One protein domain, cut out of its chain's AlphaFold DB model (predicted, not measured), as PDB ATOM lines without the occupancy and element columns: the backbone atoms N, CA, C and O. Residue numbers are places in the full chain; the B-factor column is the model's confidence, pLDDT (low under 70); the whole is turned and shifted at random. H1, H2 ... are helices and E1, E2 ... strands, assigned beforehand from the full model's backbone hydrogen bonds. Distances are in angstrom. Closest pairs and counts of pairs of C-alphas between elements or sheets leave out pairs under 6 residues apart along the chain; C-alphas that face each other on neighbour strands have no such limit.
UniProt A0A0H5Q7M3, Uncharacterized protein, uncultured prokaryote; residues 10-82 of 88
ATOM      1  N   ARG A  10      31.679   7.184 -46.044       86.88
ATOM      2  CA  ARG A  10      32.024   6.932 -44.636       86.88
ATOM      3  C   ARG A  10      33.480   7.293 -44.360       86.88
ATOM      4  O   ARG A  10      34.257   7.505 -45.290       86.88
ATOM      5  N   VAL A  11      33.873   7.284 -43.093       89.06
ATOM      6  CA  VAL A  11      35.286   7.364 -42.698       89.06
ATOM      7  C   VAL A  11      35.889   5.965 -42.675       89.06
ATOM      8  O   VAL A  11      35.413   5.085 -41.963       89.06
ATOM      9  N   GLY A  12      36.954   5.771 -43.445       90.56
ATOM     10  CA  GLY A  12      37.854   4.632 -43.309       90.56
ATOM     11  C   GLY A  12      38.964   4.947 -42.313       90.56
ATOM     12  O   GLY A  12      39.580   6.014 -42.388       90.56
ATOM     13  N   TYR A  13      39.248   4.018 -41.403       89.19
ATOM     14  CA  TYR A  13      40.304   4.154 -40.400       89.19
ATOM     15  C   TYR A  13      41.531   3.333 -40.809       89.19
ATOM     16  O   TYR A  13      41.437   2.133 -41.043       89.19
ATOM     17  N   GLY A  14      42.689   3.990 -40.894       86.62
ATOM     18  CA  GLY A  14      43.980   3.360 -41.191       86.62
ATOM     19  C   GLY A  14      44.798   3.009 -39.947       86.62
ATOM     20  O   GLY A  14      45.808   2.320 -40.057       86.62
ATOM     21  N   GLY A  15      44.384   3.487 -38.771       87.50
ATOM     22  CA  GLY A  15      45.012   3.165 -37.491       87.50
ATOM     23  C   GLY A  15      44.753   4.221 -36.419       87.50
ATOM     24  O   GLY A  15      44.477   5.382 -36.726       87.50
ATOM     25  N   ILE A  16      44.866   3.806 -35.159       88.44
ATOM     26  CA  ILE A  16      44.759   4.661 -33.973       88.44
ATOM     27  C   ILE A  16      45.964   4.361 -33.085       88.44
ATOM     28  O   ILE A  16      46.303   3.197 -32.875       88.44
ATOM     29  N   ARG A  17      46.626   5.401 -32.579       90.81
ATOM     30  CA  ARG A  17      47.739   5.270 -31.630       90.81
ATOM     31  C   ARG A  17      47.655   6.341 -30.554       90.81
ATOM     32  O   ARG A  17      47.274   7.468 -30.854       90.81
ATOM     33  N   LEU A  18      48.049   6.002 -29.336       89.88
ATOM     34  CA  LEU A  18      48.187   6.961 -28.244       89.88
ATOM     35  C   LEU A  18      49.563   7.639 -28.327       89.88
ATOM     36  O   LEU A  18      50.580   6.958 -28.464       89.88
ATOM     37  N   VAL A  19      49.601   8.969 -28.272       91.50
ATOM     38  CA  VAL A  19      50.821   9.784 -28.245       91.50
ATOM     39  C   VAL A  19      50.663  10.846 -27.164       91.50
ATOM     40  O   VAL A  19      49.969  11.838 -27.362       91.50
ATOM     41  N   GLY A  20      51.313  10.630 -26.019       90.81
ATOM     42  CA  GLY A  20      51.078  11.451 -24.832       90.81
ATOM     43  C   GLY A  20      49.636  11.290 -24.351       90.81
ATOM     44  O   GLY A  20      49.181  10.169 -24.137       90.81
ATOM     45  N   GLU A  21      48.924  12.406 -24.235       89.62
ATOM     46  CA  GLU A  21      47.525  12.474 -23.786       89.62
ATOM     47  C   GLU A  21      46.532  12.555 -24.958       89.62
ATOM     48  O   GLU A  21      45.367  12.911 -24.785       89.62
ATOM     49  N   ASP A  22      46.977  12.209 -26.169       88.25
ATOM     50  CA  ASP A  22      46.162  12.289 -27.374       88.25
ATOM     51  C   ASP A  22      46.139  10.983 -28.162       88.25
ATOM     52  O   ASP A  22      47.162  10.330 -28.382       88.25
ATOM     53  N   PHE A  23      44.979  10.662 -28.721       87.50
ATOM     54  CA  PHE A  23      44.871   9.719 -29.818       87.50
ATOM     55  C   PHE A  23      45.241  10.402 -31.134       87.50
ATOM     56  O   PHE A  23      44.621  11.378 -31.554       87.50
ATOM     57  N   LEU A  24      46.232   9.853 -31.831       90.69
ATOM     58  CA  LEU A  24      46.457  10.123 -33.244       90.69
ATOM     59  C   LEU A  24      45.692   9.097 -34.077       90.69
ATOM     60  O   LEU A  24      46.036   7.914 -34.102       90.69
ATOM     61  N   ILE A  25      44.678   9.573 -34.787       89.25
ATOM     62  CA  ILE A  25      43.811   8.778 -35.649       89.25
ATOM     63  C   ILE A  25      44.181   9.075 -37.094       89.25
ATOM     64  O   ILE A  25      44.158  10.225 -37.528       89.25
ATOM     65  N   THR A  26      44.523   8.033 -37.844       91.56
ATOM     66  CA  THR A  26      44.742   8.129 -39.290       91.56
ATOM     67  C   THR A  26      43.466   7.703 -39.999       91.56
ATOM     68  O   THR A  26      43.008   6.573 -39.821       91.56
ATOM     69  N   CYS A  27      42.886   8.587 -40.803       91.12
ATOM     70  CA  CYS A  27      41.603   8.366 -41.456       91.12
ATOM     71  C   CYS A  27      41.594   8.847 -42.913       91.12
ATOM     72  O   CYS A  27      42.442   9.629 -43.342       91.12
ATOM     73  N   ARG A  28      40.625   8.369 -43.692       90.12
ATOM     74  CA  ARG A  28      40.360   8.817 -45.066       90.12
ATOM     75  C   ARG A  28      38.869   8.739 -45.371       90.12
ATOM     76  O   ARG A  28      38.159   7.957 -44.744       90.12
ATOM     77  N   LEU A  29      38.397   9.500 -46.354       87.88
ATOM     78  CA  LEU A  29      37.031   9.328 -46.852       87.88
ATOM     79  C   LEU A  29      36.971   8.061 -47.704       87.88
ATOM     80  O   LEU A  29      37.852   7.835 -48.530       87.88
ATOM     81  N   GLU A  30      35.929   7.262 -47.537       89.25
ATOM     82  CA  GLU A  30      35.618   6.127 -48.398       89.25
ATOM     83  C   GLU A  30      34.257   6.326 -49.049       89.25
ATOM     84  O   GLU A  30      33.327   6.832 -48.423       89.25
ATOM     85  N   VAL A  31      34.144   5.908 -50.305       87.25
ATOM     86  CA  VAL A  31      32.886   5.871 -51.052       87.25
ATOM     87  C   VAL A  31      32.521   4.428 -51.352       87.25
ATOM     88  O   VAL A  31      33.401   3.593 -51.585       87.25
ATOM     89  N   GLN A  32      31.227   4.129 -51.333       89.25
ATOM     90  CA  GLN A  32      30.753   2.824 -51.763       89.25
ATOM     91  C   GLN A  32      30.828   2.743 -53.291       89.25
ATOM     92  O   GLN A  32      30.261   3.582 -53.988       89.25
ATOM     93  N   VAL A  33      31.534   1.732 -53.790       85.75
ATOM     94  CA  VAL A  33      31.652   1.395 -55.212       85.75
ATOM     95  C   VAL A  33      30.904   0.093 -55.507       85.75
ATOM     96  O   VAL A  33      30.395  -0.570 -54.594       85.75
ATOM     97  N   ASP A  34      30.825  -0.274 -56.785       83.56
ATOM     98  CA  ASP A  34      30.065  -1.430 -57.257       83.56
ATOM     99  C   ASP A  34      30.328  -2.706 -56.442       83.56
ATOM    100  O   ASP A  34      31.457  -3.048 -56.069       83.56
ATOM    101  N   GLY A  35      29.243  -3.423 -56.142       81.25
ATOM    102  CA  GLY A  35      29.289  -4.638 -55.329       81.25
ATOM    103  C   GLY A  35      29.492  -4.389 -53.830       81.25
ATOM    104  O   GLY A  35      29.928  -5.294 -53.124       81.25
ATOM    105  N   GLY A  36      29.203  -3.178 -53.338       84.88
ATOM    106  CA  GLY A  36      29.200  -2.855 -51.908       84.88
ATOM    107  C   GLY A  36      30.587  -2.691 -51.286       84.88
ATOM    108  O   GLY A  36      30.700  -2.578 -50.063       84.88
ATOM    109  N   ARG A  37      31.640  -2.672 -52.111       89.50
ATOM    110  CA  ARG A  37      33.015  -2.438 -51.663       89.50
ATOM    111  C   ARG A  37      33.193  -0.967 -51.315       89.50
ATOM    112  O   ARG A  37      32.555  -0.100 -51.903       89.50
ATOM    113  N   TRP A  38      34.094  -0.687 -50.386       90.50
ATOM    114  CA  TRP A  38      34.445   0.676 -50.013       90.50
ATOM    115  C   TRP A  38      35.824   1.004 -50.559       90.50
ATOM    116  O   TRP A  38      36.784   0.275 -50.311       90.50
ATOM    117  N   GLN A  39      35.910   2.084 -51.328       88.94
ATOM    118  CA  GLN A  39      37.165   2.576 -51.871       88.94
ATOM    119  C   GLN A  39      37.480   3.918 -51.239       88.94
ATOM    120  O   GLN A  39      36.687   4.858 -51.290       88.94
ATOM    121  N   GLY A  40      38.661   4.014 -50.643       87.88
ATOM    122  CA  GLY A  40      39.122   5.280 -50.122       87.88
ATOM    123  C   GLY A  40      39.450   6.275 -51.237       87.88
ATOM    124  O   GLY A  40      40.061   5.914 -52.245       87.88
ATOM    125  N   VAL A  41      39.110   7.540 -51.019       82.38
ATOM    126  CA  VAL A  41      39.283   8.651 -51.960       82.38
ATOM    127  C   VAL A  41      39.906   9.858 -51.262       82.38
ATOM    128  O   VAL A  41      39.778  10.026 -50.048       82.38
ATOM    129  N   GLY A  42      40.591  10.700 -52.037       78.94
ATOM    130  CA  GLY A  42      41.187  11.932 -51.527       78.94
ATOM    131  C   GLY A  42      42.363  11.715 -50.572       78.94
ATOM    132  O   GLY A  42      43.084  10.719 -50.661       78.94
ATOM    133  N   ARG A  43      42.578  12.687 -49.678       80.12
ATOM    134  CA  ARG A  43      43.713  12.699 -48.742       80.12
ATOM    135  C   ARG A  43      43.483  11.790 -47.536       80.12
ATOM    136  O   ARG A  43      42.367  11.633 -47.047       80.12
ATOM    137  N   VAL A  44      44.587  11.242 -47.035       86.50
ATOM    138  CA  VAL A  44      44.654  10.673 -45.687       86.50
ATOM    139  C   VAL A  44      44.879  11.826 -44.716       86.50
ATOM    140  O   VAL A  44      45.794  12.625 -44.912       86.50
ATOM    141  N   LEU A  45      44.052  11.911 -43.681       84.50
ATOM    142  CA  LEU A  45      44.215  12.864 -42.595       84.50
ATOM    143  C   LEU A  45      44.750  12.144 -41.363       84.50
ATOM    144  O   LEU A  45      44.371  11.012 -41.064       84.50
ATOM    145  N   GLN A  46      45.634  12.821 -40.640       88.50
ATOM    146  CA  GLN A  46      45.995  12.444 -39.283       88.50
ATOM    147  C   GLN A  46      45.415  13.488 -38.347       88.50
ATOM    148  O   GLN A  46      45.725  14.673 -38.460       88.50
ATOM    149  N   MET A  47      44.554  13.046 -37.443       83.62
ATOM    150  CA  MET A  47      43.907  13.908 -36.473       83.62
ATOM    151  C   MET A  47      44.356  13.561 -35.071       83.62
ATOM    152  O   MET A  47      44.514  12.394 -34.726       83.62
ATOM    153  N   ARG A  48      44.553  14.608 -34.276       87.12
ATOM    154  CA  ARG A  48      44.895  14.521 -32.867       87.12
ATOM    155  C   ARG A  48      43.636  14.790 -32.056       87.12
ATOM    156  O   ARG A  48      43.008  15.830 -32.240       87.12
ATOM    157  N   VAL A  49      43.259  13.827 -31.227       84.38
ATOM    158  CA  VAL A  49      42.053  13.860 -30.402       84.38
ATOM    159  C   VAL A  49      42.472  13.654 -28.952       84.38
ATOM    160  O   VAL A  49      43.005  12.588 -28.644       84.38
ATOM    161  N   PRO A  50      42.255  14.642 -28.069       85.81
ATOM    162  CA  PRO A  50      42.511  14.486 -26.644       85.81
ATOM    163  C   PRO A  50      41.789  13.263 -26.080       85.81
ATOM    164  O   PRO A  50      40.616  13.032 -26.379       85.81
ATOM    165  N   VAL A  51      42.490  12.478 -25.263       83.75
ATOM    166  CA  VAL A  51      41.953  11.258 -24.642       83.75
ATOM    167  C   VAL A  51      40.708  11.557 -23.806       83.75
ATOM    168  O   VAL A  51      39.743  10.800 -23.847       83.75
ATOM    169  N   GLU A  52      40.701  12.695 -23.113       81.12
ATOM    170  CA  GLU A  52      39.574  13.175 -22.311       81.12
ATOM    171  C   GLU A  52      38.260  13.258 -23.101       81.12
ATOM    172  O   GLU A  52      37.225  12.875 -22.572       81.12
ATOM    173  N   LEU A  53      38.289  13.632 -24.387       74.50
ATOM    174  CA  LEU A  53      37.080  13.728 -25.218       74.50
ATOM    175  C   LEU A  53      36.451  12.368 -25.539       74.50
ATOM    176  O   LEU A  53      35.287  12.308 -25.925       74.50
ATOM    177  N   LEU A  54      37.223  11.285 -25.429       69.88
ATOM    178  CA  LEU A  54      36.728   9.925 -25.634       69.88
ATOM    179  C   LEU A  54      36.417   9.212 -24.319       69.88
ATOM    180  O   LEU A  54      35.782   8.168 -24.364       69.88
ATOM    181  N   LEU A  55      36.865   9.746 -23.178       69.38
ATOM    182  CA  LEU A  55      36.727   9.120 -21.861       69.38
ATOM    183  C   LEU A  55      35.739   9.837 -20.928       69.38
ATOM    184  O   LEU A  55      35.617   9.428 -19.778       69.38
ATOM    185  N   THR A  56      35.030  10.879 -21.375       62.31
ATOM    186  CA  THR A  56      33.966  11.495 -20.562       62.31
ATOM    187  C   THR A  56      32.839  10.493 -20.282       62.31
ATOM    188  O   THR A  56      32.332   9.859 -21.207       62.31
ATOM    189  N   ASP A  57      32.458  10.389 -19.007       57.00
ATOM    190  CA  ASP A  57      31.686   9.312 -18.358       57.00
ATOM    191  C   ASP A  57      30.306   8.940 -18.957       57.00
ATOM    192  O   ASP A  57      29.760   7.904 -18.582       57.00
ATOM    193  N   ASP A  58      29.735   9.701 -19.899       59.50
ATOM    194  CA  ASP A  58      28.326   9.507 -20.300       59.50
ATOM    195  C   ASP A  58      28.079   8.583 -21.507       59.50
ATOM    196  O   ASP A  58      26.964   8.096 -21.662       59.50
ATOM    197  N   SER A  59      29.099   8.240 -22.299       63.31
ATOM    198  CA  SER A  59      29.259   6.938 -22.973       63.31
ATOM    199  C   SER A  59      30.406   7.023 -23.984       63.31
ATOM    200  O   SER A  59      30.488   7.945 -24.795       63.31
ATOM    201  N   LEU A  60      31.268   6.001 -24.019       68.94
ATOM    202  CA  LEU A  60      32.272   5.830 -25.084       68.94
ATOM    203  C   LEU A  60      31.641   5.885 -26.493       68.94
ATOM    204  O   LEU A  60      32.310   6.232 -27.467       68.94
ATOM    205  N   GLN A  61      30.354   5.538 -26.596       74.50
ATOM    206  CA  GLN A  61      29.588   5.568 -27.834       74.50
ATOM    207  C   GLN A  61      29.334   7.002 -28.316       74.50
ATOM    208  O   GLN A  61      29.550   7.279 -29.492       74.50
ATOM    209  N   ASP A  62      28.953   7.923 -27.431       75.88
ATOM    210  CA  ASP A  62      28.716   9.323 -27.798       75.88
ATOM    211  C   ASP A  62      30.009  10.014 -28.245       75.88
ATOM    212  O   ASP A  62      30.016  10.760 -29.231       75.88
ATOM    213  N   GLY A  63      31.127   9.709 -27.574       76.38
ATOM    214  CA  GLY A  63      32.456  10.171 -27.979       76.38
ATOM    215  C   GLY A  63      32.855   9.649 -29.363       76.38
ATOM    216  O   GLY A  63      33.337  10.412 -30.207       76.38
ATOM    217  N   ALA A  64      32.596   8.366 -29.637       78.19
ATOM    218  CA  ALA A  64      32.851   7.756 -30.940       78.19
ATOM    219  C   ALA A  64      31.960   8.345 -32.052       78.19
ATOM    220  O   ALA A  64      32.459   8.665 -33.133       78.19
ATOM    221  N   ASP A  65      30.671   8.551 -31.781       81.06
ATOM    222  CA  ASP A  65      29.707   9.130 -32.722       81.06
ATOM    223  C   ASP A  65      30.040  10.589 -33.054       81.06
ATOM    224  O   ASP A  65      29.968  11.012 -34.216       81.06
ATOM    225  N   TRP A  66      30.409  11.380 -32.041       83.06
ATOM    226  CA  TRP A  66      30.866  12.755 -32.226       83.06
ATOM    227  C   TRP A  66      32.121  12.796 -33.096       83.06
ATOM    228  O   TRP A  66      32.164  13.526 -34.093       83.06
ATOM    229  N   LEU A  67      33.110  11.967 -32.757       82.12
ATOM    230  CA  LEU A  67      34.371  11.870 -33.478       82.12
ATOM    231  C   LEU A  67      34.137  11.485 -34.941       82.12
ATOM    232  O   LEU A  67      34.679  12.128 -35.840       82.12
ATOM    233  N   GLN A  68      33.288  10.490 -35.200       82.19
ATOM    234  CA  GLN A  68      32.942  10.089 -36.558       82.19
ATOM    235  C   GLN A  68      32.342  11.258 -37.354       82.19
ATOM    236  O   GLN A  68      32.802  11.544 -38.462       82.19
ATOM    237  N   LYS A  69      31.364  11.980 -36.794       83.94
ATOM    238  CA  LYS A  69      30.726  13.129 -37.463       83.94
ATOM    239  C   LYS A  69      31.702  14.280 -37.724       83.94
ATOM    240  O   LYS A  69      31.594  14.948 -38.757       83.94
ATOM    241  N   ASP A  70      32.636  14.540 -36.808       84.31
ATOM    242  CA  ASP A  70      33.679  15.557 -36.994       84.31
ATOM    243  C   ASP A  70      34.648  15.160 -38.120       84.31
ATOM    244  O   ASP A  70      34.918  15.957 -39.025       84.31
ATOM    245  N   LEU A  71      35.090  13.898 -38.134       83.25
ATOM    246  CA  LEU A  71      35.966  13.341 -39.167       83.25
ATOM    247  C   LEU A  71      35.316  13.390 -40.554       83.25
ATOM    248  O   LEU A  71      35.941  13.860 -41.505       83.25
ATOM    249  N   GLU A  72      34.057  12.961 -40.673       82.62
ATOM    250  CA  GLU A  72      33.288  13.020 -41.924       82.62
ATOM    251  C   GLU A  72      33.213  14.451 -42.462       82.62
ATOM    252  O   GLU A  72      33.453  14.690 -43.647       82.62
ATOM    253  N   ARG A  73      32.937  15.422 -41.584       82.88
ATOM    254  CA  ARG A  73      32.834  16.838 -41.955       82.88
ATOM    255  C   ARG A  73      34.163  17.395 -42.456       82.88
ATOM    256  O   ARG A  73      34.178  18.063 -43.492       82.88
ATOM    257  N   ARG A  74      35.264  17.130 -41.747       81.81
ATOM    258  CA  ARG A  74      36.608  17.599 -42.127       81.81
ATOM    259  C   ARG A  74      37.069  16.970 -43.434       81.81
ATOM    260  O   ARG A  74      37.487  17.687 -44.336       81.81
ATOM    261  N   LEU A  75      36.910  15.657 -43.580       80.56
ATOM    262  CA  LEU A  75      37.255  14.941 -44.808       80.56
ATOM    263  C   LEU A  75      36.419  15.412 -46.004       80.56
ATOM    264  O   LEU A  75      36.951  15.584 -47.100       80.56
ATOM    265  N   ALA A  76      35.124  15.666 -45.807       76.94
ATOM    266  CA  ALA A  76      34.269  16.225 -46.847       76.94
ATOM    267  C   ALA A  76      34.673  17.660 -47.229       76.94
ATOM    268  O   ALA A  76      34.587  18.018 -48.404       76.94
ATOM    269  N   HIS A  77      35.107  18.481 -46.268       79.31
ATOM    270  CA  HIS A  77      35.605  19.831 -46.533       79.31
ATOM    271  C   HIS A  77      36.907  19.803 -47.344       79.31
ATOM    272  O   HIS A  77      36.973  20.417 -48.408       79.31
ATOM    273  N   GLU A  78      37.892  19.019 -46.900       73.81
ATOM    274  CA  GLU A  78      39.173  18.843 -47.592       73.81
ATOM    275  C   GLU A  78      38.980  18.304 -49.016       73.81
ATOM    276  O   GLU A  78      39.559  18.823 -49.965       73.81
ATOM    277  N   ASN A  79      38.102  17.315 -49.211       67.88
ATOM    278  CA  ASN A  79      37.847  16.765 -50.544       67.88
ATOM    279  C   ASN A  79      37.091  17.725 -51.471       67.88
ATOM    280  O   ASN A  79      37.324  17.696 -52.678       67.88
ATOM    281  N   ARG A  80      36.222  18.600 -50.942       66.88
ATOM    282  CA  ARG A  80      35.596  19.669 -51.745       66.88
ATOM    283  C   ARG A  80      36.607  20.716 -52.198       66.88
ATOM    284  O   ARG A  80      36.466  21.233 -53.297       66.88
ATOM    285  N   ALA A  81      37.599  21.025 -51.365       59.75
ATOM    286  CA  ALA A  81      38.652  21.976 -51.708       59.75
ATOM    287  C   ALA A  81      39.596  21.449 -52.804       59.75
ATOM    288  O   ALA A  81      40.281  22.237 -53.451       59.75
ATOM    289  N   LEU A  82      39.637  20.131 -53.017       51.94
ATOM    290  CA  LEU A  82      40.584  19.490 -53.928       51.94
ATOM    291  C   LEU A  82      40.064  19.286 -55.354       51.94
ATOM    292  O   LEU A  82      40.802  18.725 -56.158       51.94
TER     293      LEU A  82
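What this domain is: This is residues 10 to 82 of the 88 residues of an uncharacterized protein of uncultured prokaryote (UniProt A0A0H5Q7M3). A twisted sheet of three long strands has one long helix, H2, packed across one face; short H1 makes the corner before H2. The 73 printed residues run E1 E2 E3 H1 H2, mixed, in two layers; E1 E2 E3 is a meander, each strand the antiparallel neighbour of the one before. The whole is only just compact, close to loose, radius of gyration of the C-alphas 13.3 A, spanning 40 by 22 by 20 A.

How they stand to each other: E1, residues 10 to 19, and E2, residues 22 to 33, form a hairpin; N 12 and O 28 are 2.8 A apart. E2 and E3, residues 37 to 50, form another; N 25 and O 47 are 2.8 A apart. H1, residues 52 to 55, only grazes the sheet. H2, residues 60 to 81, with every O i to N i+4 pair within hydrogen-bond range, is over E2 and E3, height 6.7 A; its closest C-alphas to E2 are Leu 75 and Leu 29, 6.0 A.

Where its parts are: E1 spans 25.1 A from C-alpha 10 at (32.024, 6.932, -44.636), E2 33.2 A, E3 31.7 A; H2 spans 31.8 A to C-alpha 81 at (38.652, 21.976, -51.708).

The domain as a whole: The printed part has no cut. Residues 54 to 60 and 79 to 82 have pLDDT under 70.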